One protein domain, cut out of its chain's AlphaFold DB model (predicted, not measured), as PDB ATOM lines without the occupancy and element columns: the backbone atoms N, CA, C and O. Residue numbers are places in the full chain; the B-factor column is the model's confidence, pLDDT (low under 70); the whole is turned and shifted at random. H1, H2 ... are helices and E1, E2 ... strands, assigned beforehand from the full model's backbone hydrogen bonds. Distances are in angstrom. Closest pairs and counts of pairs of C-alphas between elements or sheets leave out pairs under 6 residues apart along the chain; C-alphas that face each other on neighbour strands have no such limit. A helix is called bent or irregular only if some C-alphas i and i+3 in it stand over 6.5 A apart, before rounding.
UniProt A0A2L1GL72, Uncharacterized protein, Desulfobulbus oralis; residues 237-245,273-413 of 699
ATOM      1  N   ALA A 237      18.644  22.300  26.334       90.62
ATOM      2  CA  ALA A 237      17.822  23.508  26.323       90.62
ATOM      3  C   ALA A 237      16.601  23.389  27.255       90.62
ATOM      4  O   ALA A 237      16.216  24.363  27.907       90.62
ATOM      5  N   ALA A 238      16.004  22.196  27.362       93.19
ATOM      6  CA  ALA A 238      14.940  21.928  28.326       93.19
ATOM      7  C   ALA A 238      15.431  22.062  29.774       93.19
ATOM      8  O   ALA A 238      14.694  22.588  30.606       93.19
ATOM      9  N   ALA A 239      16.648  21.610  30.092       92.38
ATOM     10  CA  ALA A 239      17.215  21.745  31.434       92.38
ATOM     11  C   ALA A 239      17.393  23.218  31.818       92.38
ATOM     12  O   ALA A 239      16.958  23.639  32.892       92.38
ATOM     13  N   ASP A 240      17.945  24.007  30.902       90.25
ATOM     14  CA  ASP A 240      18.131  25.447  31.046       90.25
ATOM     15  C   ASP A 240      16.795  26.187  31.266       90.25
ATOM     16  O   ASP A 240      16.653  26.990  32.198       90.25
ATOM     17  N   LEU A 241      15.771  25.873  30.464       91.94
ATOM     18  CA  LEU A 241      14.421  26.431  30.617       91.94
ATOM     19  C   LEU A 241      13.732  25.959  31.907       91.94
ATOM     20  O   LEU A 241      13.035  26.737  32.563       91.94
ATOM     21  N   GLY A 242      13.946  24.709  32.308       92.00
ATOM     22  CA  GLY A 242      13.421  24.153  33.552       92.00
ATOM     23  C   GLY A 242      14.005  24.829  34.782       92.00
ATOM     24  O   GLY A 242      13.264  25.193  35.697       92.00
ATOM     25  N   ALA A 243      15.316  25.074  34.774       90.56
ATOM     26  CA  ALA A 243      15.999  25.827  35.815       90.56
ATOM     27  C   ALA A 243      15.490  27.276  35.893       90.56
ATOM     28  O   ALA A 243      15.290  27.795  36.993       90.56
ATOM     29  N   LEU A 244      15.222  27.913  34.745       91.00
ATOM     30  CA  LEU A 244      14.666  29.267  34.678       91.00
ATOM     31  C   LEU A 244      13.256  29.354  35.272       91.00
ATOM     32  O   LEU A 244      12.965  30.294  36.007       91.00
ATOM     33  N   LEU A 245      12.375  28.400  34.975       90.06
ATOM     34  CA  LEU A 245      10.975  28.438  35.427       90.06
ATOM     35  C   LEU A 245      10.775  27.897  36.848       90.06
ATOM     36  O   LEU A 245       9.680  27.987  37.415       90.06
ATOM     37  N   GLU A 273      10.904   8.719  22.305       90.88
ATOM     38  CA  GLU A 273      11.796   7.551  22.184       90.88
ATOM     39  C   GLU A 273      11.907   7.060  20.726       90.88
ATOM     40  O   GLU A 273      12.893   6.429  20.348       90.88
ATOM     41  N   ASP A 274      10.948   7.422  19.870       89.88
ATOM     42  CA  ASP A 274      11.020   7.241  18.415       89.88
ATOM     43  C   ASP A 274      12.047   8.164  17.720       89.88
ATOM     44  O   ASP A 274      12.348   7.987  16.535       89.88
ATOM     45  N   GLY A 275      12.587   9.150  18.442       89.62
ATOM     46  CA  GLY A 275      13.540  10.137  17.944       89.62
ATOM     47  C   GLY A 275      12.915  11.323  17.199       89.62
ATOM     48  O   GLY A 275      13.661  12.220  16.799       89.62
ATOM     49  N   ASN A 276      11.588  11.369  17.030       93.12
ATOM     50  CA  ASN A 276      10.890  12.506  16.423       93.12
ATOM     51  C   ASN A 276      10.408  13.491  17.494       93.12
ATOM     52  O   ASN A 276      10.434  13.205  18.686       93.12
ATOM     53  N   PHE A 277       9.989  14.683  17.063       92.56
ATOM     54  CA  PHE A 277       9.517  15.740  17.954       92.56
ATOM     55  C   PHE A 277       7.994  15.830  17.952       92.56
ATOM     56  O   PHE A 277       7.404  16.073  16.898       92.56
ATOM     57  N   HIS A 278       7.402  15.726  19.138       91.25
ATOM     58  CA  HIS A 278       5.956  15.679  19.372       91.25
ATOM     59  C   HIS A 278       5.513  16.758  20.355       91.25
ATOM     60  O   HIS A 278       6.340  17.355  21.061       91.25
ATOM     61  N   GLU A 279       4.213  17.039  20.404       89.50
ATOM     62  CA  GLU A 279       3.683  18.003  21.364       89.50
ATOM     63  C   GLU A 279       3.781  17.448  22.791       89.50
ATOM     64  O   GLU A 279       3.631  16.254  23.041       89.50
ATOM     65  N   SER A 280       4.022  18.322  23.773       87.44
ATOM     66  CA  SER A 280       4.158  17.876  25.171       87.44
ATOM     67  C   SER A 280       2.928  17.119  25.694       87.44
ATOM     68  O   SER A 280       3.075  16.233  26.534       87.44
ATOM     69  N   GLY A 281       1.738  17.438  25.171       83.25
ATOM     70  CA  GLY A 281       0.474  16.770  25.484       83.25
ATOM     71  C   GLY A 281       0.336  15.357  24.916       83.25
ATOM     72  O   GLY A 281      -0.511  14.620  25.399       83.25
ATOM     73  N   GLU A 282       1.166  14.962  23.952       84.25
ATOM     74  CA  GLU A 282       1.126  13.640  23.307       84.25
ATOM     75  C   GLU A 282       2.104  12.650  23.965       84.25
ATOM     76  O   GLU A 282       2.016  11.441  23.755       84.25
ATOM     77  N   LEU A 283       3.026  13.147  24.801       87.94
ATOM     78  CA  LEU A 283       4.114  12.359  25.373       87.94
ATOM     79  C   LEU A 283       3.890  11.972  26.844       87.94
ATOM     80  O   LEU A 283       3.592  12.775  27.743       87.94
ATOM     81  N   LEU A 284       4.141  10.697  27.122       87.44
ATOM     82  CA  LEU A 284       4.137  10.088  28.443       87.44
ATOM     83  C   LEU A 284       5.544  10.018  29.032       87.44
ATOM     84  O   LEU A 284       6.540   9.888  28.330       87.44
ATOM     85  N   ILE A 285       5.625  10.060  30.361       86.25
ATOM     86  CA  ILE A 285       6.893   9.895  31.076       86.25
ATOM     87  C   ILE A 285       7.000   8.424  31.460       86.25
ATOM     88  O   ILE A 285       6.194   7.936  32.258       86.25
ATOM     89  N   ALA A 286       7.999   7.731  30.920       75.06
ATOM     90  CA  ALA A 286       8.326   6.375  31.335       75.06
ATOM     91  C   ALA A 286       8.938   6.405  32.748       75.06
ATOM     92  O   ALA A 286      10.112   6.718  32.933       75.06
ATOM     93  N   ASP A 287       8.134   6.114  33.772       65.12
ATOM     94  CA  ASP A 287       8.642   5.983  35.138       65.12
ATOM     95  C   ASP A 287       9.294   4.601  35.315       65.12
ATOM     96  O   ASP A 287       8.633   3.568  35.210       65.12
ATOM     97  N   SER A 288      10.604   4.580  35.567       45.91
ATOM     98  CA  SER A 288      11.392   3.356  35.785       45.91
ATOM     99  C   SER A 288      11.461   2.933  37.264       45.91
ATOM    100  O   SER A 288      12.093   1.924  37.594       45.91
ATOM    101  N   GLY A 289      10.812   3.676  38.172       39.91
ATOM    102  CA  GLY A 289      10.832   3.426  39.615       39.91
ATOM    103  C   GLY A 289       9.689   2.551  40.152       39.91
ATOM    104  O   GLY A 289       8.640   2.376  39.542       39.91
ATOM    105  N   ALA A 290       9.843   2.065  41.393       33.25
ATOM    106  CA  ALA A 290       8.846   1.281  42.147       33.25
ATOM    107  C   ALA A 290       7.532   2.041  42.490       33.25
ATOM    108  O   ALA A 290       6.714   1.556  43.275       33.25
ATOM    109  N   SER A 291       7.328   3.227  41.904       41.16
ATOM    110  CA  SER A 291       6.181   4.127  42.063       41.16
ATOM    111  C   SER A 291       5.187   4.032  40.889       41.16
ATOM    112  O   SER A 291       4.480   4.992  40.586       41.16
ATOM    113  N   ALA A 292       5.074   2.858  40.255       47.94
ATOM    114  CA  ALA A 292       4.126   2.542  39.176       47.94
ATOM    115  C   ALA A 292       2.640   2.516  39.626       47.94
ATOM    116  O   ALA A 292       1.896   1.581  39.338       47.94
ATOM    117  N   LYS A 293       2.204   3.518  40.394       55.19
ATOM    118  CA  LYS A 293       0.830   3.686  40.886       55.19
ATOM    119  C   LYS A 293       0.088   4.839  40.212       55.19
ATOM    120  O   LYS A 293      -1.126   4.922  40.380       55.19
ATOM    121  N   SER A 294       0.793   5.716  39.492       68.75
ATOM    122  CA  SER A 294       0.162   6.810  38.752       68.75
ATOM    123  C   SER A 294      -0.436   6.299  37.440       68.75
ATOM    124  O   SER A 294       0.116   5.388  36.821       68.75
ATOM    125  N   GLU A 295      -1.549   6.888  37.009       75.69
ATOM    126  CA  GLU A 295      -2.224   6.497  35.767       75.69
ATOM    127  C   GLU A 295      -1.316   6.656  34.542       75.69
ATOM    128  O   GLU A 295      -1.190   5.742  33.729       75.69
ATOM    129  N   ALA A 296      -0.580   7.768  34.478       74.44
ATOM    130  CA  ALA A 296       0.391   8.029  33.420       74.44
ATOM    131  C   ALA A 296       1.493   6.956  33.356       74.44
ATOM    132  O   ALA A 296       1.876   6.548  32.264       74.44
ATOM    133  N   SER A 297       1.967   6.447  34.502       77.69
ATOM    134  CA  SER A 297       2.959   5.360  34.530       77.69
ATOM    135  C   SER A 297       2.390   4.050  33.979       77.69
ATOM    136  O   SER A 297       3.110   3.299  33.321       77.69
ATOM    137  N   ARG A 298       1.106   3.755  34.235       83.12
ATOM    138  CA  ARG A 298       0.460   2.546  33.700       83.12
ATOM    139  C   ARG A 298       0.267   2.634  32.189       83.12
ATOM    140  O   ARG A 298       0.493   1.636  31.513       83.12
ATOM    141  N   LEU A 299      -0.109   3.808  31.678       85.75
ATOM    142  CA  LEU A 299      -0.217   4.079  30.241       85.75
ATOM    143  C   LEU A 299       1.148   3.987  29.547       85.75
ATOM    144  O   LEU A 299       1.289   3.282  28.549       85.75
ATOM    145  N   ALA A 300       2.181   4.608  30.126       85.88
ATOM    146  CA  ALA A 300       3.539   4.587  29.579       85.88
ATOM    147  C   ALA A 300       4.100   3.161  29.431       85.88
ATOM    148  O   ALA A 300       4.883   2.886  28.531       85.88
ATOM    149  N   ALA A 301       3.680   2.225  30.288       87.38
ATOM    150  CA  ALA A 301       4.177   0.852  30.270       87.38
ATOM    151  C   ALA A 301       3.789   0.047  29.012       87.38
ATOM    152  O   ALA A 301       4.398  -0.994  28.750       87.38
ATOM    153  N   PHE A 302       2.790   0.492  28.244       89.75
ATOM    154  CA  PHE A 302       2.389  -0.158  26.989       89.75
ATOM    155  C   PHE A 302       2.251   0.794  25.797       89.75
ATOM    156  O   PHE A 302       1.946   0.327  24.701       89.75
ATOM    157  N   ALA A 303       2.499   2.090  25.989       89.69
ATOM    158  CA  ALA A 303       2.493   3.070  24.915       89.69
ATOM    159  C   ALA A 303       3.563   2.756  23.835       89.69
ATOM    160  O   ALA A 303       4.597   2.126  24.122       89.69
ATOM    161  N   PRO A 304       3.319   3.144  22.569       88.50
ATOM    162  CA  PRO A 304       4.333   3.114  21.523       88.50
ATOM    163  C   PRO A 304       5.432   4.140  21.814       88.50
ATOM    164  O   PRO A 304       5.226   5.091  22.561       88.50
ATOM    165  N   ASP A 305       6.594   3.956  21.197       87.19
ATOM    166  CA  ASP A 305       7.776   4.783  21.468       87.19
ATOM    167  C   ASP A 305       7.566   6.250  21.022       87.19
ATOM    168  O   ASP A 305       8.133   7.166  21.610       87.19
ATOM    169  N   GLU A 306       6.663   6.480  20.060       87.38
ATOM    170  CA  GLU A 306       6.207   7.804  19.596       87.38
ATOM    171  C   GLU A 306       5.431   8.577  20.677       87.38
ATOM    172  O   GLU A 306       5.430   9.802  20.688       87.38
ATOM    173  N   ALA A 307       4.807   7.867  21.622       87.75
ATOM    174  CA  ALA A 307       4.048   8.445  22.731       87.75
ATOM    175  C   ALA A 307       4.855   8.484  24.043       87.75
ATOM    176  O   ALA A 307       4.303   8.792  25.099       87.75
ATOM    177  N   LEU A 308       6.152   8.153  24.019       90.56
ATOM    178  CA  LEU A 308       7.034   8.160  25.189       90.56
ATOM    179  C   LEU A 308       8.085   9.257  25.057       90.56
ATOM    180  O   LEU A 308       8.780   9.324  24.053       90.56
ATOM    181  N   LEU A 309       8.243  10.089  26.085       92.38
ATOM    182  CA  LEU A 309       9.316  11.080  26.160       92.38
ATOM    183  C   LEU A 309      10.680  10.380  26.224       92.38
ATOM    184  O   LEU A 309      10.855   9.462  27.029       92.38
ATOM    185  N   ALA A 310      11.654  10.868  25.450       93.44
ATOM    186  CA  ALA A 310      13.005  10.321  25.460       93.44
ATOM    187  C   ALA A 310      13.631  10.339  26.871       93.44
ATOM    188  O   ALA A 310      13.593  11.332  27.599       93.44
ATOM    189  N   SER A 311      14.295   9.250  27.235       90.00
ATOM    190  CA  SER A 311      14.939   9.036  28.537       90.00
ATOM    191  C   SER A 311      16.097   9.996  28.854       90.00
ATOM    192  O   SER A 311      16.561  10.054  29.997       90.00
ATOM    193  N   GLU A 312      16.547  10.782  27.874       91.62
ATOM    194  CA  GLU A 312      17.531  11.856  28.042       91.62
ATOM    195  C   GLU A 312      16.964  13.094  28.766       91.62
ATOM    196  O   GLU A 312      17.731  13.851  29.361       91.62
ATOM    197  N   TYR A 313      15.638  13.301  28.779       91.88
ATOM    198  CA  TYR A 313      15.010  14.396  29.534       91.88
ATOM    199  C   TYR A 313      14.946  14.056  31.028       91.88
ATOM    200  O   TYR A 313      13.980  13.469  31.517       91.88
ATOM    201  N   GLN A 314      15.980  14.453  31.769       89.69
ATOM    202  CA  GLN A 314      16.124  14.194  33.207       89.69
ATOM    203  C   GLN A 314      16.125  15.494  34.029       89.69
ATOM    204  O   GLN A 314      16.239  16.591  33.487       89.69
ATOM    205  N   ASP A 315      15.960  15.380  35.349       89.81
ATOM    206  CA  ASP A 315      16.066  16.484  36.317       89.81
ATOM    207  C   ASP A 315      15.282  17.762  35.941       89.81
ATOM    208  O   ASP A 315      14.044  17.763  35.897       89.81
ATOM    209  N   ASP A 316      15.982  18.875  35.698       90.19
ATOM    210  CA  ASP A 316      15.366  20.156  35.353       90.19
ATOM    211  C   ASP A 316      14.730  20.112  33.946       90.19
ATOM    212  O   ASP A 316      13.688  20.733  33.744       90.19
ATOM    213  N   ALA A 317      15.236  19.290  33.016       92.25
ATOM    214  CA  ALA A 317      14.614  19.095  31.701       92.25
ATOM    215  C   ALA A 317      13.257  18.390  31.817       92.25
ATOM    216  O   ALA A 317      12.277  18.782  31.182       92.25
ATOM    217  N   LEU A 318      13.172  17.390  32.699       89.75
ATOM    218  CA  LEU A 318      11.906  16.732  33.015       89.75
ATOM    219  C   LEU A 318      10.944  17.682  33.742       89.75
ATOM    220  O   LEU A 318       9.730  17.613  33.548       89.75
ATOM    221  N   THR A 319      11.479  18.570  34.583       88.38
ATOM    222  CA  THR A 319      10.689  19.616  35.247       88.38
ATOM    223  C   THR A 319      10.086  20.565  34.216       88.38
ATOM    224  O   THR A 319       8.883  20.807  34.264       88.38
ATOM    225  N   PHE A 320      10.875  21.028  33.243       91.44
ATOM    226  CA  PHE A 320      10.388  21.855  32.138       91.44
ATOM    227  C   PHE A 320       9.276  21.164  31.348       91.44
ATOM    228  O   PHE A 320       8.197  21.730  31.181       91.44
ATOM    229  N   PHE A 321       9.499  19.910  30.944       90.94
ATOM    230  CA  PHE A 321       8.499  19.119  30.229       90.94
ATOM    231  C   PHE A 321       7.171  19.030  30.997       90.94
ATOM    232  O   PHE A 321       6.104  19.245  30.423       90.94
ATOM    233  N   LYS A 322       7.220  18.771  32.312       86.62
ATOM    234  CA  LYS A 322       6.020  18.706  33.163       86.62
ATOM    235  C   LYS A 322       5.260  20.033  33.208       86.62
ATOM    236  O   LYS A 322       4.031  20.010  33.187       86.62
ATOM    237  N   ILE A 323       5.971  21.162  33.244       86.38
ATOM    238  CA  ILE A 323       5.363  22.501  33.211       86.38
ATOM    239  C   ILE A 323       4.668  22.737  31.861       86.38
ATOM    240  O   ILE A 323       3.545  23.240  31.841       86.38
ATOM    241  N   CYS A 324       5.295  22.345  30.745       87.56
ATOM    242  CA  CYS A 324       4.706  22.489  29.409       87.56
ATOM    243  C   CYS A 324       3.474  21.597  29.207       87.56
ATOM    244  O   CYS A 324       2.465  22.064  28.681       87.56
ATOM    245  N   ARG A 325       3.545  20.335  29.652       81.75
ATOM    246  CA  ARG A 325       2.478  19.348  29.452       81.75
ATOM    247  C   ARG A 325       1.212  19.666  30.247       81.75
ATOM    248  O   ARG A 325       0.112  19.468  29.748       81.75
ATOM    249  N   GLY A 326       1.347  20.136  31.489       71.62
ATOM    250  CA  GLY A 326       0.202  20.289  32.390       71.62
ATOM    251  C   GLY A 326      -0.435  18.942  32.777       71.62
ATOM    252  O   GLY A 326       0.273  17.953  32.995       71.62
ATOM    253  N   GLY A 327      -1.767  18.910  32.907       62.66
ATOM    254  CA  GLY A 327      -2.532  17.677  33.131       62.66
ATOM    255  C   GLY A 327      -2.592  16.844  31.851       62.66
ATOM    256  O   GLY A 327      -2.907  17.380  30.798       62.66
ATOM    257  N   PHE A 328      -2.246  15.559  31.932       66.12
ATOM    258  CA  PHE A 328      -2.291  14.641  30.793       66.12
ATOM    259  C   PHE A 328      -3.423  13.634  30.985       66.12
ATOM    260  O   PHE A 328      -3.449  12.943  32.010       66.12
ATOM    261  N   THR A 329      -4.268  13.501  29.964       58.34
ATOM    262  CA  THR A 329      -5.270  12.440  29.835       58.34
ATOM    263  C   THR A 329      -5.172  11.890  28.413       58.34
ATOM    264  O   THR A 329      -5.383  12.637  27.464       58.34
ATOM    265  N   ALA A 330      -4.807  10.615  28.253       69.19
ATOM    266  CA  ALA A 330      -4.823   9.973  26.938       69.19
ATOM    267  C   ALA A 330      -6.275   9.757  26.499       69.19
ATOM    268  O   ALA A 330      -7.103   9.335  27.314       69.19
ATOM    269  N   ASP A 331      -6.587  10.028  25.231       82.75
ATOM    270  CA  ASP A 331      -7.906   9.696  24.705       82.75
ATOM    271  C   ASP A 331      -8.076   8.174  24.599       82.75
ATOM    272  O   ASP A 331      -7.123   7.410  24.403       82.75
ATOM    273  N   ILE A 332      -9.319   7.715  24.733       84.50
ATOM    274  CA  ILE A 332      -9.645   6.292  24.715       84.50
ATOM    275  C   ILE A 332      -9.326   5.646  23.362       84.50
ATOM    276  O   ILE A 332      -9.048   4.441  23.309       84.50
ATOM    277  N   ASP A 333      -9.362   6.429  22.280       85.81
ATOM    278  CA  ASP A 333      -9.019   5.985  20.931       85.81
ATOM    279  C   ASP A 333      -7.518   5.683  20.829       85.81
ATOM    280  O   ASP A 333      -7.155   4.552  20.489       85.81
ATOM    281  N   ASP A 334      -6.660   6.613  21.261       86.19
ATOM    282  CA  ASP A 334      -5.202   6.427  21.294       86.19
ATOM    283  C   ASP A 334      -4.819   5.228  22.168       86.19
ATOM    284  O   ASP A 334      -4.071   4.338  21.758       86.19
ATOM    285  N   MET A 335      -5.414   5.123  23.359       89.12
ATOM    286  CA  MET A 335      -5.186   3.995  24.266       89.12
ATOM    287  C   MET A 335      -5.591   2.650  23.650       89.12
ATOM    288  O   MET A 335      -4.947   1.625  23.907       89.12
ATOM    289  N   THR A 336      -6.671   2.632  22.860       91.56
ATOM    290  CA  THR A 336      -7.124   1.432  22.146       91.56
ATOM    291  C   THR A 336      -6.102   1.041  21.089       91.56
ATOM    292  O   THR A 336      -5.723  -0.132  21.019       91.56
ATOM    293  N   GLU A 337      -5.616   2.004  20.308       90.19
ATOM    294  CA  GLU A 337      -4.585   1.771  19.301       90.19
ATOM    295  C   GLU A 337      -3.294   1.240  19.932       90.19
ATOM    296  O   GLU A 337      -2.795   0.196  19.503       90.19
ATOM    297  N   TRP A 338      -2.817   1.863  21.013       92.31
ATOM    298  CA  TRP A 338      -1.612   1.437  21.734       92.31
ATOM    299  C   TRP A 338      -1.733   0.001  22.254       92.31
ATOM    300  O   TRP A 338      -0.836  -0.821  22.050       92.31
ATOM    301  N   LEU A 339      -2.870  -0.344  22.871       93.19
ATOM    302  CA  LEU A 339      -3.121  -1.701  23.360       93.19
ATOM    303  C   LEU A 339      -3.143  -2.715  22.210       93.19
ATOM    304  O   LEU A 339      -2.556  -3.795  22.320       93.19
ATOM    305  N   LEU A 340      -3.812  -2.397  21.099       91.31
ATOM    306  CA  LEU A 340      -3.906  -3.292  19.942       91.31
ATOM    307  C   LEU A 340      -2.581  -3.414  19.172       91.31
ATOM    308  O   LEU A 340      -2.372  -4.438  18.512       91.31
ATOM    309  N   ALA A 341      -1.705  -2.410  19.262       89.94
ATOM    310  CA  ALA A 341      -0.374  -2.376  18.659       89.94
ATOM    311  C   ALA A 341       0.724  -3.016  19.532       89.94
ATOM    312  O   ALA A 341       1.823  -3.245  19.030       89.94
ATOM    313  N   ALA A 342       0.437  -3.353  20.796       91.06
ATOM    314  CA  ALA A 342       1.396  -3.985  21.705       91.06
ATOM    315  C   ALA A 342       1.988  -5.291  21.130       91.06
ATOM    316  O   ALA A 342       1.321  -6.326  21.012       91.06
ATOM    317  N   ASP A 343       3.278  -5.246  20.814       87.19
ATOM    318  CA  ASP A 343       4.018  -6.261  20.061       87.19
ATOM    319  C   ASP A 343       4.865  -7.192  20.945       87.19
ATOM    320  O   ASP A 343       5.161  -8.325  20.563       87.19
ATOM    321  N   THR A 344       5.218  -6.746  22.152       87.94
ATOM    322  CA  THR A 344       5.986  -7.531  23.125       87.94
ATOM    323  C   THR A 344       5.104  -8.092  24.246       87.94
ATOM    324  O   THR A 344       4.185  -7.410  24.707       87.94
ATOM    325  N   PRO A 345       5.413  -9.287  24.793       86.62
ATOM    326  CA  PRO A 345       4.672  -9.855  25.924       86.62
ATOM    327  C   PRO A 345       4.610  -8.938  27.156       86.62
ATOM    328  O   PRO A 345       3.634  -8.975  27.902       86.62
ATOM    329  N   ASN A 346       5.627  -8.090  27.354       87.44
ATOM    330  CA  ASN A 346       5.667  -7.121  28.447       87.44
ATOM    331  C   ASN A 346       4.682  -5.964  28.224       87.44
ATOM    332  O   ASN A 346       3.883  -5.697  29.122       87.44
ATOM    333  N   LYS A 347       4.673  -5.332  27.034       89.19
ATOM    334  CA  LYS A 347       3.684  -4.288  26.686       89.19
ATOM    335  C   LYS A 347       2.262  -4.864  26.714       89.19
ATOM    336  O   LYS A 347       1.366  -4.265  27.296       89.19
ATOM    337  N   GLN A 348       2.070  -6.082  26.203       92.94
ATOM    338  CA  GLN A 348       0.790  -6.801  26.264       92.94
ATOM    339  C   GLN A 348       0.331  -7.044  27.707       92.94
ATOM    340  O   GLN A 348      -0.813  -6.751  28.050       92.94
ATOM    341  N   SER A 349       1.217  -7.536  28.579       90.44
ATOM    342  CA  SER A 349       0.912  -7.709  30.003       90.44
ATOM    343  C   SER A 349       0.552  -6.376  30.663       90.44
ATOM    344  O   SER A 349      -0.401  -6.316  31.435       90.44
ATOM    345  N   ALA A 350       1.299  -5.305  30.394       89.75
ATOM    346  CA  ALA A 350       1.017  -3.988  30.958       89.75
ATOM    347  C   ALA A 350      -0.353  -3.457  30.503       89.75
ATOM    348  O   ALA A 350      -1.145  -3.018  31.339       89.75
ATOM    349  N   ALA A 351      -0.684  -3.610  29.220       91.50
ATOM    350  CA  ALA A 351      -1.970  -3.201  28.670       91.50
ATOM    351  C   ALA A 351      -3.144  -3.993  29.275       91.50
ATOM    352  O   ALA A 351      -4.172  -3.419  29.629       91.50
ATOM    353  N   LEU A 352      -2.990  -5.307  29.481       92.06
ATOM    354  CA  LEU A 352      -4.013  -6.105  30.169       92.06
ATOM    355  C   LEU A 352      -4.150  -5.711  31.642       92.06
ATOM    356  O   LEU A 352      -5.269  -5.679  32.148       92.06
ATOM    357  N   ARG A 353      -3.054  -5.386  32.340       89.69
ATOM    358  CA  ARG A 353      -3.147  -4.886  33.724       89.69
ATOM    359  C   ARG A 353      -3.885  -3.561  33.790       89.69
ATOM    360  O   ARG A 353      -4.687  -3.364  34.700       89.69
ATOM    361  N   TYR A 354      -3.681  -2.692  32.804       89.38
ATOM    362  CA  TYR A 354      -4.420  -1.440  32.712       89.38
ATOM    363  C   TYR A 354      -5.942  -1.666  32.638       89.38
ATOM    364  O   TYR A 354      -6.694  -0.960  33.301       89.38
ATOM    365  N   LEU A 355      -6.424  -2.706  31.946       90.00
ATOM    366  CA  LEU A 355      -7.862  -3.041  31.922       90.00
ATOM    367  C   LEU A 355      -8.440  -3.462  33.290       90.00
ATOM    368  O   LEU A 355      -9.664  -3.471  33.473       90.00
ATOM    369  N   LEU A 356      -7.590  -3.859  34.240       83.81
ATOM    370  CA  LEU A 356      -7.995  -4.225  35.601       83.81
ATOM    371  C   LEU A 356      -7.889  -3.058  36.580       83.81
ATOM    372  O   LEU A 356      -8.770  -2.899  37.426       83.81
ATOM    373  N   GLU A 357      -6.803  -2.292  36.482       82.25
ATOM    374  CA  GLU A 357      -6.369  -1.339  37.508       82.25
ATOM    375  C   GLU A 357      -6.456   0.130  37.075       82.25
ATOM    376  O   GLU A 357      -6.419   1.006  37.937       82.25
ATOM    377  N   GLY A 358      -6.531   0.401  35.768       79.56
ATOM    378  CA  GLY A 358      -6.612   1.749  35.208       79.56
ATOM    379  C   GLY A 358      -7.991   2.373  35.407       79.56
ATOM    380  O   GLY A 358      -9.015   1.679  35.395       79.56
ATOM    381  N   ASN A 359      -8.027   3.696  35.547       80.19
ATOM    382  CA  ASN A 359      -9.247   4.461  35.800       80.19
ATOM    383  C   ASN A 359     -10.258   4.307  34.652       80.19
ATOM    384  O   ASN A 359     -11.461   4.207  34.899       80.19
ATOM    385  N   GLN A 360      -9.768   4.221  33.410       82.50
ATOM    386  CA  GLN A 360     -10.577   4.023  32.198       82.50
ATOM    387  C   GLN A 360     -10.594   2.565  31.698       82.50
ATOM    388  O   GLN A 360     -10.993   2.293  30.565       82.50
ATOM    389  N   GLY A 361     -10.183   1.593  32.523       84.75
ATOM    390  CA  GLY A 361     -10.058   0.188  32.110       84.75
ATOM    391  C   GLY A 361     -11.364  -0.443  31.596       84.75
ATOM    392  O   GLY A 361     -11.341  -1.239  30.657       84.75
ATOM    393  N   ASP A 362     -12.514  -0.063  32.164       82.56
ATOM    394  CA  ASP A 362     -13.844  -0.541  31.753       82.56
ATOM    395  C   ASP A 362     -14.223  -0.069  30.342       82.56
ATOM    396  O   ASP A 362     -14.701  -0.862  29.522       82.56
ATOM    397  N   GLU A 363     -14.004   1.217  30.076       84.94
ATOM    398  CA  GLU A 363     -14.316   1.865  28.805       84.94
ATOM    399  C   GLU A 363     -13.372   1.376  27.701       84.94
ATOM    400  O   GLU A 363     -13.828   0.962  26.630       84.94
ATOM    401  N   LEU A 364     -12.073   1.279  28.012       88.62
ATOM    402  CA  LEU A 364     -11.061   0.746  27.100       88.62
ATOM    403  C   LEU A 364     -11.384  -0.705  26.726       88.62
ATOM    404  O   LEU A 364     -11.362  -1.076  25.552       88.62
ATOM    405  N   ALA A 365     -11.779  -1.529  27.703       88.38
ATOM    406  CA  ALA A 365     -12.192  -2.908  27.453       88.38
ATOM    407  C   ALA A 365     -13.427  -2.998  26.539       88.38
ATOM    408  O   ALA A 365     -13.561  -3.947  25.762       88.38
ATOM    409  N   GLU A 366     -14.365  -2.049  26.616       86.56
ATOM    410  CA  GLU A 366     -15.482  -1.987  25.673       86.56
ATOM    411  C   GLU A 366     -15.036  -1.662  24.251       86.56
ATOM    412  O   GLU A 366     -15.514  -2.314  23.314       86.56
ATOM    413  N   ARG A 367     -14.124  -0.705  24.079       87.50
ATOM    414  CA  ARG A 367     -13.645  -0.336  22.747       87.50
ATOM    415  C   ARG A 367     -12.808  -1.445  22.115       87.50
ATOM    416  O   ARG A 367     -13.145  -1.916  21.029       87.50
ATOM    417  N   VAL A 368     -11.844  -1.989  22.856       90.50
ATOM    418  CA  VAL A 368     -11.014  -3.128  22.428       90.50
ATOM    419  C   VAL A 368     -11.877  -4.326  22.016       90.50
ATOM    420  O   VAL A 368     -11.593  -4.981  21.016       90.50
ATOM    421  N   ARG A 369     -12.991  -4.605  22.709       87.06
ATOM    422  CA  ARG A 369     -13.926  -5.681  22.319       87.06
ATOM    423  C   ARG A 369     -14.503  -5.520  20.914       87.06
ATOM    424  O   ARG A 369     -14.775  -6.540  20.274       87.06
ATOM    425  N   LYS A 370     -14.735  -4.284  20.469       86.38
ATOM    426  CA  LYS A 370     -15.288  -3.965  19.144       86.38
ATOM    427  C   LYS A 370     -14.218  -4.075  18.052       86.38
ATOM    428  O   LYS A 370     -14.547  -4.474  16.941       86.38
ATOM    429  N   GLU A 371     -12.956  -3.803  18.389       86.56
ATOM    430  CA  GLU A 371     -11.860  -3.627  17.420       86.56
ATOM    431  C   GLU A 371     -10.795  -4.740  17.429       86.56
ATOM    432  O   GLU A 371      -9.935  -4.788  16.556       86.56
ATOM    433  N   LYS A 372     -10.868  -5.701  18.357       84.50
ATOM    434  CA  LYS A 372      -9.876  -6.786  18.506       84.50
ATOM    435  C   LYS A 372      -9.732  -7.748  17.319       84.50
ATOM    436  O   LYS A 372      -8.821  -8.571  17.330       84.50
ATOM    437  N   SER A 373     -10.641  -7.713  16.343       82.69
ATOM    438  CA  SER A 373     -10.662  -8.656  15.217       82.69
ATOM    439  C   SER A 373      -9.347  -8.608  14.429       82.69
ATOM    440  O   SER A 373      -8.968  -7.559  13.914       82.69
ATOM    441  N   GLY A 374      -8.665  -9.745  14.292       80.00
ATOM    442  CA  GLY A 374      -7.383  -9.859  13.587       80.00
ATOM    443  C   GLY A 374      -6.168  -9.318  14.353       80.00
ATOM    444  O   GLY A 374      -5.091  -9.207  13.767       80.00
ATOM    445  N   LYS A 375      -6.315  -8.979  15.640       89.81
ATOM    446  CA  LYS A 375      -5.236  -8.503  16.524       89.81
ATOM    447  C   LYS A 375      -4.863  -9.577  17.553       89.81
ATOM    448  O   LYS A 375      -5.603 -10.538  17.757       89.81
ATOM    449  N   TRP A 376      -3.731  -9.400  18.242       90.19
ATOM    450  CA  TRP A 376      -3.215 -10.368  19.228       90.19
ATOM    451  C   TRP A 376      -4.234 -10.705  20.334       90.19
ATOM    452  O   TRP A 376      -4.306 -11.843  20.788       90.19
ATOM    453  N   VAL A 377      -5.084  -9.736  20.691       87.38
ATOM    454  CA  VAL A 377      -6.138  -9.855  21.708       87.38
ATOM    455  C   VAL A 377      -7.200 -10.909  21.354       87.38
ATOM    456  O   VAL A 377      -7.800 -11.505  22.248       87.38
ATOM    457  N   GLU A 378      -7.462 -11.171  20.068       84.62
ATOM    458  CA  GLU A 378      -8.428 -12.200  19.649       84.62
ATOM    459  C   GLU A 378      -7.926 -13.623  19.930       84.62
ATOM    460  O   GLU A 378      -8.729 -14.503  20.241       84.62
ATOM    461  N   GLY A 379      -6.611 -13.833  19.851       80.94
ATOM    462  CA  GLY A 379      -5.958 -15.121  20.085       80.94
ATOM    463  C   GLY A 379      -5.590 -15.393  21.544       80.94
ATOM    464  O   GLY A 379      -4.913 -16.385  21.802       80.94
ATOM    465  N   LEU A 380      -5.996 -14.529  22.482       85.56
ATOM    466  CA  LEU A 380      -5.659 -14.674  23.896       85.56
ATOM    467  C   LEU A 380      -6.302 -15.913  24.522       85.56
ATOM    468  O   LEU A 380      -7.512 -16.130  24.436       85.56
ATOM    469  N   ASP A 381      -5.483 -16.675  25.236       83.06
ATOM    470  CA  ASP A 381      -5.886 -17.834  26.022       83.06
ATOM    471  C   ASP A 381      -5.169 -17.872  27.383       83.06
ATOM    472  O   ASP A 381      -4.324 -17.035  27.703       83.06
ATOM    473  N   TRP A 382      -5.499 -18.874  28.197       77.94
ATOM    474  CA  TRP A 382      -4.921 -19.069  29.531       77.94
ATOM    475  C   TRP A 382      -3.402 -19.316  29.537       77.94
ATOM    476  O   TRP A 382      -2.773 -19.182  30.581       77.94
ATOM    477  N   ASN A 383      -2.808 -19.694  28.402       83.62
ATOM    478  CA  ASN A 383      -1.387 -20.034  28.283       83.62
ATOM    479  C   ASN A 383      -0.569 -18.927  27.600       83.62
ATOM    480  O   ASN A 383       0.622 -19.109  27.333       83.62
ATOM    481  N   SER A 384      -1.192 -17.789  27.296       86.81
ATOM    482  CA  SER A 384      -0.545 -16.677  26.606       86.81
ATOM    483  C   SER A 384       0.581 -16.076  27.460       86.81
ATOM    484  O   SER A 384       0.408 -15.828  28.653       86.81
ATOM    485  N   GLN A 385       1.752 -15.826  26.856       87.38
ATOM    486  CA  GLN A 385       2.966 -15.383  27.571       87.38
ATOM    487  C   GLN A 385       2.784 -14.082  28.369       87.38
ATOM    488  O   GLN A 385       3.437 -13.906  29.396       87.38
ATOM    489  N   CYS A 386       1.877 -13.200  27.943       87.44
ATOM    490  CA  CYS A 386       1.525 -11.969  28.652       87.44
ATOM    491  C   CYS A 386       0.931 -12.209  30.057       87.44
ATOM    492  O   CYS A 386       0.930 -11.296  30.875       87.44
ATOM    493  N   PHE A 387       0.460 -13.424  30.364       88.06
ATOM    494  CA  PHE A 387      -0.029 -13.808  31.694       88.06
ATOM    495  C   PHE A 387       1.032 -14.481  32.577       88.06
ATOM    496  O   PHE A 387       0.722 -14.954  33.673       88.06
ATOM    497  N   SER A 388       2.291 -14.542  32.139       85.12
ATOM    498  CA  SER A 388       3.368 -15.132  32.937       85.12
ATOM    499  C   SER A 388       3.486 -14.431  34.299       85.12
ATOM    500  O   SER A 388       3.732 -13.229  34.377       85.12
ATOM    501  N   GLY A 389       3.297 -15.184  35.387       80.50
ATOM    502  CA  GLY A 389       3.328 -14.661  36.758       80.50
ATOM    503  C   GLY A 389       2.026 -14.015  37.249       80.50
ATOM    504  O   GLY A 389       2.012 -13.478  38.355       80.50
ATOM    505  N   TRP A 390       0.944 -14.066  36.469       85.06
ATOM    506  CA  TRP A 390      -0.385 -13.628  36.902       85.06
ATOM    507  C   TRP A 390      -1.107 -14.716  37.692       85.06
ATOM    508  O   TRP A 390      -0.923 -15.907  37.433       85.06
ATOM    509  N   ASP A 391      -1.977 -14.307  38.614       84.94
ATOM    510  CA  ASP A 391      -2.877 -15.244  39.271       84.94
ATOM    511  C   ASP A 391      -4.066 -15.620  38.367       84.94
ATOM    512  O   ASP A 391      -4.414 -14.928  37.407       84.94
ATOM    513  N   PHE A 392      -4.698 -16.754  38.671       71.44
ATOM    514  CA  PHE A 392      -5.819 -17.272  37.885       71.44
ATOM    515  C   PHE A 392      -7.028 -16.324  37.870       71.44
ATOM    516  O   PHE A 392      -7.783 -16.295  36.899       71.44
ATOM    517  N   LYS A 393      -7.233 -15.556  38.941       77.56
ATOM    518  CA  LYS A 393      -8.404 -14.694  39.097       77.56
ATOM    519  C   LYS A 393      -8.300 -13.473  38.186       77.56
ATOM    520  O   LYS A 393      -9.288 -13.118  37.547       77.56
ATOM    521  N   ASP A 394      -7.125 -12.866  38.099       81.31
ATOM    522  CA  ASP A 394      -6.872 -11.714  37.239       81.31
ATOM    523  C   ASP A 394      -6.893 -12.124  35.759       81.31
ATOM    524  O   ASP A 394      -7.489 -11.432  34.929       81.31
ATOM    525  N   GLN A 395      -6.364 -13.312  35.433       81.12
ATOM    526  CA  GLN A 395      -6.525 -13.915  34.103       81.12
ATOM    527  C   GLN A 395      -8.006 -14.140  33.754       81.12
ATOM    528  O   GLN A 395      -8.447 -13.801  32.654       81.12
ATOM    529  N   ALA A 396      -8.794 -14.671  34.696       76.06
ATOM    530  CA  ALA A 396     -10.222 -14.910  34.509       76.06
ATOM    531  C   ALA A 396     -11.011 -13.606  34.314       76.06
ATOM    532  O   ALA A 396     -11.870 -13.541  33.434       76.06
ATOM    533  N   GLU A 397     -10.712 -12.552  35.078       81.75
ATOM    534  CA  GLU A 397     -11.358 -11.241  34.925       81.75
ATOM    535  C   GLU A 397     -11.104 -10.667  33.517       81.75
ATOM    536  O   GLU A 397     -12.025 -10.144  32.884       81.75
ATOM    537  N   ILE A 398      -9.899 -10.848  32.963       86.94
ATOM    538  CA  ILE A 398      -9.580 -10.439  31.589       86.94
ATOM    539  C   ILE A 398     -10.310 -11.292  30.544       86.94
ATOM    540  O   ILE A 398     -11.064 -10.755  29.724       86.94
ATOM    541  N   LEU A 399     -10.111 -12.612  30.578       83.25
ATOM    542  CA  LEU A 399     -10.559 -13.531  29.525       83.25
ATOM    543  C   LEU A 399     -12.074 -13.771  29.537       83.25
ATOM    544  O   LEU A 399     -12.678 -13.950  28.479       83.25
ATOM    545  N   LEU A 400     -12.698 -13.772  30.719       76.06
ATOM    546  CA  LEU A 400     -14.107 -14.148  30.891       76.06
ATOM    547  C   LEU A 400     -15.039 -12.958  31.120       76.06
ATOM    548  O   LEU A 400     -16.250 -13.112  30.944       76.06
ATOM    549  N   ARG A 401     -14.515 -11.776  31.473       77.62
ATOM    550  CA  ARG A 401     -15.356 -10.614  31.795       77.62
ATOM    551  C   ARG A 401     -15.022  -9.345  31.019       77.62
ATOM    552  O   ARG A 401     -15.949  -8.722  30.504       77.62
ATOM    553  N   ARG A 402     -13.752  -8.947  30.917       81.88
ATOM    554  CA  ARG A 402     -13.367  -7.687  30.250       81.88
ATOM    555  C   ARG A 402     -13.386  -7.783  28.728       81.88
ATOM    556  O   ARG A 402     -13.989  -6.935  28.077       81.88
ATOM    557  N   LEU A 403     -12.753  -8.808  28.162       84.12
ATOM    558  CA  LEU A 403     -12.527  -8.934  26.719       84.12
ATOM    559  C   LEU A 403     -13.493  -9.823  25.907       84.12
ATOM    560  O   LEU A 403     -13.438  -9.733  24.673       84.12
ATOM    561  N   PRO A 404     -14.382 -10.675  26.463       78.56
ATOM    562  CA  PRO A 404     -15.285 -11.455  25.621       78.56
ATOM    563  C   PRO A 404     -16.424 -10.596  25.055       78.56
ATOM    564  O   PRO A 404     -16.997  -9.734  25.724       78.56
ATOM    565  N   THR A 405     -16.774 -10.827  23.786       65.88
ATOM    566  CA  THR A 405     -17.947 -10.187  23.169       65.88
ATOM    567  C   THR A 405     -19.234 -10.864  23.636       65.88
ATOM    568  O   THR A 405     -19.233 -12.046  23.981       65.88
ATOM    569  N   LEU A 406     -20.369 -10.152  23.588       58.91
ATOM    570  CA  LEU A 406     -21.680 -10.747  23.894       58.91
ATOM    571  C   LEU A 406     -21.951 -12.002  23.049       58.91
ATOM    572  O   LEU A 406     -22.484 -12.972  23.569       58.91
ATOM    573  N   ALA A 407     -21.508 -12.031  21.788       56.91
ATOM    574  CA  ALA A 407     -21.617 -13.203  20.921       56.91
ATOM    575  C   ALA A 407     -20.729 -14.383  21.371       56.91
ATOM    576  O   ALA A 407     -21.139 -15.534  21.247       56.91
ATOM    577  N   GLN A 408     -19.529 -14.130  21.909       62.78
ATOM    578  CA  GLN A 408     -18.652 -15.168  22.475       62.78
ATOM    579  C   GLN A 408     -19.200 -15.710  23.801       62.78
ATOM    580  O   GLN A 408     -19.197 -16.923  24.002       62.78
ATOM    581  N   LEU A 409     -19.764 -14.840  24.646       55.31
ATOM    582  CA  LEU A 409     -20.507 -15.247  25.845       55.31
ATOM    583  C   LEU A 409     -21.758 -16.062  25.473       55.31
ATOM    584  O   LEU A 409     -22.057 -17.056  26.126       55.31
ATOM    585  N   GLN A 410     -22.451 -15.698  24.389       49.16
ATOM    586  CA  GLN A 410     -23.642 -16.394  23.886       49.16
ATOM    587  C   GLN A 410     -23.336 -17.702  23.145       49.16
ATOM    588  O   GLN A 410     -24.168 -18.600  23.168       49.16
ATOM    589  N   ARG A 411     -22.157 -17.877  22.531       50.41
ATOM    590  CA  ARG A 411     -21.754 -19.165  21.923       50.41
ATOM    591  C   ARG A 411     -21.564 -20.280  22.962       50.41
ATOM    592  O   ARG A 411     -21.660 -21.448  22.600       50.41
ATOM    593  N   GLY A 412     -21.357 -19.930  24.234       44.56
ATOM    594  CA  GLY A 412     -21.435 -20.856  25.372       44.56
ATOM    595  C   GLY A 412     -22.859 -21.091  25.905       44.56
ATOM    596  O   GLY A 412     -23.050 -21.942  26.772       44.56
ATOM    597  N   VAL A 413     -23.865 -20.373  25.392       39.00
ATOM    598  CA  VAL A 413     -25.274 -20.476  25.797       39.00
ATOM    599  C   VAL A 413     -26.049 -21.200  24.694       39.00
ATOM    600  O   VAL A 413     -26.511 -20.610  23.722       39.00
TER     601      VAL A 413
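Overview. This is residues 237 to 245 and 273 to 413 of the 699 residues of an uncharacterized protein of Desulfobulbus oralis (UniProt A0A2L1GL72). The model is a rod of short helices strung from end to end: H1 and H3 cross at one end, long links with E1 and H2 fill the stretch next to them, H4, H5, H6 and H8 form a cluster of mostly crossed helices, and H9 makes the other end. The printed part has 150 residues, with nine named helices and one named strand in the order H1, E1, H2, H3, H4, H5, H6, H7, H8, H9. The class is mostly helix. The whole is only just compact, close to loose, with a radius of gyration of the C-alphas of 17.3 A, and it spans 64 by 28 by 24 A.

Arrangement. H1, residues 237 to 245, touches H3, residues 315 to 325, about perpendicular at 78 degrees; their closest C-alphas, of Ala 239 and Ala 317, are 3.7 A apart. E1, residues 277 to 279, pairs with no named strand. H2, residues 295 to 300, touches residues 350 to 354 alone of H5, residues 345 to 357, at a shallow tilt of 17 degrees, opposite ways; the closest C-alphas, of Arg 298 and Tyr 354, are 6.4 A apart. H4, residues 332 to 341, touches H6, residues 361 to 371, at a steep tilt of 63 degrees, the closest C-alphas being those of Thr 336 and Val 368, 6.0 A apart. H5 and H6 touch only at the corner, where the C-alphas of Leu 355 and Gly 361 are 3.9 A apart. H7, residues 376 to 379, is near H6. H8, residues 392 to 402, touches residues 352 to 356 alone of H5, about perpendicular at 75 degrees, the closest C-alphas being those of Leu 352 and Ile 398, 7.2 A apart. H9, residues 406 to 411, touches no helix. Every O i to N i+4 pair is within hydrogen-bond range in H1, H2, H3, H4, H8 and H9, against 8 of 9 in H5 and 6 of 7 in H6; H7 is too short for such a pair.

Along the chain. H1 begins with C-alpha 237 at (17.822, 23.508, 26.323). H5, the longest helix, measures 18.1 A, H3 15.5 A, H6 15.3 A, H8 14.4 A and H4 14.1 A. H8 is irregular, but only just: C-alphas 399 and 402 are 6.52 A apart. H9 ends with C-alpha 411 at (-21.754, -19.165, 21.923).

Size, cuts and confidence. The C-alphas farthest apart, of Leu 244 and Val 413, are 64.4 A apart. Residues 246 to 272 are not printed, and C-alphas 245 and 273 are 24.7 A apart across this cut. The links E1 to H2, H2 to H3 and H7 to H8 are long. The mean pLDDT of the printed part is 82.0; residues 287 to 294, 327 to 330 and 405 to 413 are under 70.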